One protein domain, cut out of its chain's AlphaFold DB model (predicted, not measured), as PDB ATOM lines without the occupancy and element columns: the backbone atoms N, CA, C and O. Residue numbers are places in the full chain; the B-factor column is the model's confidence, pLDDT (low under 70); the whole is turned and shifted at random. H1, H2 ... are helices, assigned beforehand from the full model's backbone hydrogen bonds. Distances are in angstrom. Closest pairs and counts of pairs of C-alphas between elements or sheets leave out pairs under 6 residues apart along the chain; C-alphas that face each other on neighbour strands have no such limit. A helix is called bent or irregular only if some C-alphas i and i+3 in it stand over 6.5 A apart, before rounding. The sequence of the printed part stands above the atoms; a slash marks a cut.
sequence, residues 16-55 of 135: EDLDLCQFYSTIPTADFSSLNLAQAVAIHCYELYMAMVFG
ATOM      1  N   GLU A  16     -26.460 -17.130  42.244       87.69
ATOM      2  CA  GLU A  16     -26.286 -18.572  42.058       87.69
ATOM      3  C   GLU A  16     -25.380 -18.871  40.860       87.69
ATOM      4  O   GLU A  16     -24.470 -19.689  40.978       87.69
ATOM      5  N   ASP A  17     -25.538 -18.145  39.750       90.31
ATOM      6  CA  ASP A  17     -24.643 -18.254  38.590       90.31
ATOM      7  C   ASP A  17     -23.213 -17.809  38.940       90.31
ATOM      8  O   ASP A  17     -22.225 -18.459  38.587       90.31
ATOM      9  N   LEU A  18     -23.090 -16.702  39.681       88.19
ATOM     10  CA  LEU A  18     -21.801 -16.175  40.132       88.19
ATOM     11  C   LEU A  18     -21.094 -17.123  41.109       88.19
ATOM     12  O   LEU A  18     -19.863 -17.154  41.139       88.19
ATOM     13  N   ASP A  19     -21.828 -17.906  41.896       83.25
ATOM     14  CA  ASP A  19     -21.238 -18.895  42.803       83.25
ATOM     15  C   ASP A  19     -20.571 -20.068  42.059       83.25
ATOM     16  O   ASP A  19     -19.725 -20.753  42.638       83.25
ATOM     17  N   LEU A  20     -20.914 -20.292  40.784       82.06
ATOM     18  CA  LEU A  20     -20.284 -21.304  39.925       82.06
ATOM     19  C   LEU A  20     -18.994 -20.801  39.256       82.06
ATOM     20  O   LEU A  20     -18.209 -21.598  38.728       82.06
ATOM     21  N   CYS A  21     -18.766 -19.487  39.264       85.56
ATOM     22  CA  CYS A  21     -17.629 -18.853  38.610       85.56
ATOM     23  C   CYS A  21     -16.417 -18.777  39.549       85.56
ATOM     24  O   CYS A  21     -16.528 -18.395  40.712       85.56
ATOM     25  N   GLN A  22     -15.227 -19.097  39.032       82.38
ATOM     26  CA  GLN A  22     -13.975 -19.013  39.800       82.38
ATOM     27  C   GLN A  22     -13.433 -17.579  39.866       82.38
ATOM     28  O   GLN A  22     -12.762 -17.209  40.826       82.38
ATOM     29  N   PHE A  23     -13.732 -16.772  38.847       85.25
ATOM     30  CA  PHE A  23     -13.286 -15.391  38.728       85.25
ATOM     31  C   PHE A  23     -14.447 -14.499  38.310       85.25
ATOM     32  O   PHE A  23     -15.334 -14.923  37.568       85.25
ATOM     33  N   TYR A  24     -14.390 -13.246  38.750       89.06
ATOM     34  CA  TYR A  24     -15.283 -12.190  38.300       89.06
ATOM     35  C   TYR A  24     -14.486 -11.201  37.459       89.06
ATOM     36  O   TYR A  24     -13.397 -10.785  37.851       89.06
ATOM     37  N   SER A  25     -15.035 -10.848  36.300       91.38
ATOM     38  CA  SER A  25     -14.494  -9.832  35.403       91.38
ATOM     39  C   SER A  25     -15.531  -8.731  35.257       91.38
ATOM     40  O   SER A  25     -16.713  -9.008  35.044       91.38
ATOM     41  N   THR A  26     -15.097  -7.483  35.380       91.12
ATOM     42  CA  THR A  26     -15.954  -6.310  35.222       91.12
ATOM     43  C   THR A  26     -15.292  -5.382  34.222       91.12
ATOM     44  O   THR A  26     -14.127  -5.030  34.389       91.12
ATOM     45  N   ILE A  27     -16.031  -4.989  33.184       92.00
ATOM     46  CA  ILE A  27     -15.578  -3.951  32.257       92.00
ATOM     47  C   ILE A  27     -15.798  -2.606  32.955       92.00
ATOM     48  O   ILE A  27     -16.933  -2.331  33.347       92.00
ATOM     49  N   PRO A  28     -14.759  -1.774  33.129       91.31
ATOM     50  CA  PRO A  28     -14.934  -0.433  33.663       91.31
ATOM     51  C   PRO A  28     -15.842   0.388  32.743       91.31
ATOM     52  O   PRO A  28     -15.582   0.497  31.544       91.31
ATOM     53  N   THR A  29     -16.895   0.974  33.301       89.19
ATOM     54  CA  THR A  29     -17.814   1.870  32.591       89.19
ATOM     55  C   THR A  29     -17.944   3.193  33.347       89.19
ATOM     56  O   THR A  29     -17.507   3.303  34.494       89.19
ATOM     57  N   ALA A  30     -18.491   4.226  32.703       88.56
ATOM     58  CA  ALA A  30     -18.842   5.457  33.410       88.56
ATOM     59  C   ALA A  30     -19.999   5.189  34.384       88.56
ATOM     60  O   ALA A  30     -20.812   4.291  34.123       88.56
ATOM     61  N   ASP A  31     -20.100   5.987  35.452       76.06
ATOM     62  CA  ASP A  31     -21.172   5.876  36.443       76.06
ATOM     63  C   ASP A  31     -22.531   5.803  35.720       76.06
ATOM     64  O   ASP A  31     -22.918   6.727  35.005       76.06
ATOM     65  N   PHE A  32     -23.231   4.671  35.875       65.50
ATOM     66  CA  PHE A  32     -24.559   4.367  35.309       65.50
ATOM     67  C   PHE A  32     -24.649   3.935  33.834       65.50
ATOM     68  O   PHE A  32     -25.756   3.846  33.301       65.50
ATOM     69  N   SER A  33     -23.541   3.582  33.175       74.06
ATOM     70  CA  SER A  33     -23.602   2.968  31.836       74.06
ATOM     71  C   SER A  33     -23.500   1.441  31.901       74.06
ATOM     72  O   SER A  33     -22.418   0.873  32.060       74.06
ATOM     73  N   SER A  34     -24.645   0.764  31.773       80.44
ATOM     74  CA  SER A  34     -24.681  -0.673  31.483       80.44
ATOM     75  C   SER A  34     -24.340  -0.892  30.012       80.44
ATOM     76  O   SER A  34     -24.938  -0.276  29.131       80.44
ATOM     77  N   LEU A  35     -23.373  -1.767  29.746       87.31
ATOM     78  CA  LEU A  35     -23.093  -2.222  28.389       87.31
ATOM     79  C   LEU A  35     -24.186  -3.183  27.940       87.31
ATOM     80  O   LEU A  35     -24.659  -3.999  28.733       87.31
ATOM     81  N   ASN A  36     -24.523  -3.137  26.654       92.38
ATOM     82  CA  ASN A  36     -25.328  -4.208  26.090       92.38
ATOM     83  C   ASN A  36     -24.519  -5.519  26.083       92.38
ATOM     84  O   ASN A  36     -23.280  -5.527  26.109       92.38
ATOM     85  N   LEU A  37     -25.223  -6.649  26.028       93.38
ATOM     86  CA  LEU A  37     -24.590  -7.966  26.108       93.38
ATOM     87  C   LEU A  37     -23.559  -8.187  24.984       93.38
ATOM     88  O   LEU A  37     -22.468  -8.701  25.232       93.38
ATOM     89  N   ALA A  38     -23.868  -7.759  23.758       95.38
ATOM     90  CA  ALA A  38     -22.977  -7.925  22.609       95.38
ATOM     91  C   ALA A  38     -21.663  -7.132  22.758       95.38
ATOM     92  O   ALA A  38     -20.597  -7.641  22.413       95.38
ATOM     93  N   GLN A  39     -21.719  -5.920  23.311       94.81
ATOM     94  CA  GLN A  39     -20.567  -5.072  23.618       94.81
ATOM     95  C   GLN A  39     -19.702  -5.715  24.696       94.81
ATOM     96  O   GLN A  39     -18.485  -5.799  24.530       94.81
ATOM     97  N   ALA A  40     -20.322  -6.217  25.768       94.50
ATOM     98  CA  ALA A  40     -19.598  -6.900  26.832       94.50
ATOM     99  C   ALA A  40     -18.846  -8.129  26.298       94.50
ATOM    100  O   ALA A  40     -17.662  -8.302  26.592       94.50
ATOM    101  N   VAL A  41     -19.498  -8.947  25.465       95.94
ATOM    102  CA  VAL A  41     -18.865 -10.104  24.812       95.94
ATOM    103  C   VAL A  41     -17.730  -9.662  23.884       95.94
ATOM    104  O   VAL A  41     -16.631 -10.211  23.964       95.94
ATOM    105  N   ALA A  42     -17.960  -8.655  23.038       97.19
ATOM    106  CA  ALA A  42     -16.965  -8.169  22.084       97.19
ATOM    107  C   ALA A  42     -15.692  -7.654  22.778       97.19
ATOM    108  O   ALA A  42     -14.592  -8.008  22.356       97.19
ATOM    109  N   ILE A  43     -15.834  -6.888  23.865       96.56
ATOM    110  CA  ILE A  43     -14.701  -6.367  24.644       96.56
ATOM    111  C   ILE A  43     -13.898  -7.514  25.268       96.56
ATOM    112  O   ILE A  43     -12.681  -7.547  25.118       96.56
ATOM    113  N   HIS A  44     -14.553  -8.496  25.897       95.94
ATOM    114  CA  HIS A  44     -13.840  -9.647  26.473       95.94
ATOM    115  C   HIS A  44     -13.100 -10.462  25.403       95.94
ATOM    116  O   HIS A  44     -11.961 -10.870  25.623       95.94
ATOM    117  N   CYS A  45     -13.712 -10.685  24.237       95.88
ATOM    118  CA  CYS A  45     -13.055 -11.365  23.120       95.88
ATOM    119  C   CYS A  45     -11.843 -10.580  22.601       95.88
ATOM    120  O   CYS A  45     -10.802 -11.177  22.327       95.88
ATOM    121  N   TYR A  46     -11.968  -9.256  22.483       96.75
ATOM    122  CA  TYR A  46     -10.874  -8.385  22.065       96.75
ATOM    123  C   TYR A  46      -9.708  -8.423  23.060       96.75
ATOM    124  O   TYR A  46      -8.575  -8.666  22.653       96.75
ATOM    125  N   GLU A  47      -9.974  -8.280  24.359       95.19
ATOM    126  CA  GLU A  47      -8.942  -8.346  25.403       95.19
ATOM    127  C   GLU A  47      -8.236  -9.709  25.434       95.19
ATOM    128  O   GLU A  47      -7.009  -9.778  25.515       95.19
ATOM    129  N   LEU A  48      -8.984 -10.811  25.283       93.19
ATOM    130  CA  LEU A  48      -8.394 -12.149  25.167       93.19
ATOM    131  C   LEU A  48      -7.480 -12.274  23.944       93.19
ATOM    132  O   LEU A  48      -6.393 -12.848  24.044       93.19
ATOM    133  N   TYR A  49      -7.902 -11.734  22.799       94.12
ATOM    134  CA  TYR A  49      -7.086 -11.720  21.587       94.12
ATOM    135  C   TYR A  49      -5.809 -10.896  21.785       94.12
ATOM    136  O   TYR A  49      -4.715 -11.376  21.484       94.12
ATOM    137  N   MET A  50      -5.925  -9.697  22.358       94.44
ATOM    138  CA  MET A  50      -4.782  -8.829  22.645       94.44
ATOM    139  C   MET A  50      -3.788  -9.497  23.598       94.44
ATOM    140  O   MET A  50      -2.585  -9.487  23.335       94.44
ATOM    141  N   ALA A  51      -4.276 -10.148  24.656       90.75
ATOM    142  CA  ALA A  51      -3.442 -10.901  25.587       90.75
ATOM    143  C   ALA A  51      -2.742 -12.094  24.914       90.75
ATOM    144  O   ALA A  51      -1.595 -12.393  25.236       90.75
ATOM    145  N   MET A  52      -3.398 -12.762  23.964       87.88
ATOM    146  CA  MET A  52      -2.810 -13.889  23.239       87.88
ATOM    147  C   MET A  52      -1.719 -13.451  22.251       87.88
ATOM    148  O   MET A  52      -0.708 -14.139  22.122       87.88
ATOM    149  N   VAL A  53      -1.918 -12.330  21.552       91.38
ATOM    150  CA  VAL A  53      -1.003 -11.856  20.499       91.38
ATOM    151  C   VAL A  53       0.156 -11.038  21.065       91.38
ATOM    152  O   VAL A  53       1.294 -11.204  20.631       91.38
ATOM    153  N   PHE A  54      -0.127 -10.157  22.023       90.06
ATOM    154  CA  PHE A  54       0.832  -9.176  22.539       90.06
ATOM    155  C   PHE A  54       1.228  -9.425  23.996       90.06
ATOM    156  O   PHE A  54       2.122  -8.754  24.515       90.06
ATOM    157  N   GLY A  55       0.586 -10.375  24.681       82.62
ATOM    158  CA  GLY A  55       0.974 -10.745  26.034       82.62
ATOM    159  C   GLY A  55       2.355 -11.393  26.041       82.62
ATOM    160  O   GLY A  55       2.599 -12.368  25.330       82.62
TER     161      GLY A  55
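AT A GLANCE: This is residues 16 to 55 of the 135 residues of the protein "tRNA methyltransferase" of Desulfobulbaceae bacterium (UniProt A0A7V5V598). One long helix, H2, and a long open loop that leads to it from H1, a small helix of four residues standing well away from H2, make up this loose model, which has no closed core. From H1 the loop runs past H2, turns at residues 28 to 34, which stick out, and folds back to where H2 begins; the last part of H2, residues 45 to 54, sticks out too. The printed part has 40 residues with two named helices, H1 then H2, and no named strand; the class is all helix. The whole is loose, with a radius of gyration of the C-alphas of 12.3 A and spans of 32 by 26 by 17 A.

IN THESE COORDINATES: H1 is residues 16 to 19, beginning at C-alpha 16 at (-26.286, -18.572, 42.058). Residues 20 to 36 hold no named element; within them C-alpha 31 lies at (-21.172, 5.876, 36.443). H2 is residues 37 to 54, 25.7 A from first to last C-alpha, from C-alpha 37 at (-24.590, -7.966, 26.108) to C-alpha 54 at (0.832, -9.176, 22.539). Neither helix is bent.

HOW THE PARTS SIT: H1 and H2 are apart, with no C-alpha of the one within 8 A of the other. The link between them, 17 residues, is long. Residues 16 to 24, of which 16 to 19 belong to H1, stand free. Residues 28 to 34 in the link stand free, and so do residues 45 to 55, of which 45 to 54 belong to H2. In H2 every O i to N i+4 pair is within hydrogen-bond range; H1 is too short for such a pair, and its one O i to N i+3 pair is within range.

THE WHOLE: The two C-alphas farthest apart, those of Glu 16 and Phe 54, are 34.7 A apart. The printed part has no cut. The mean pLDDT of the printed part is 89.2, and one residue, Phe 32 in the long link, is under 70.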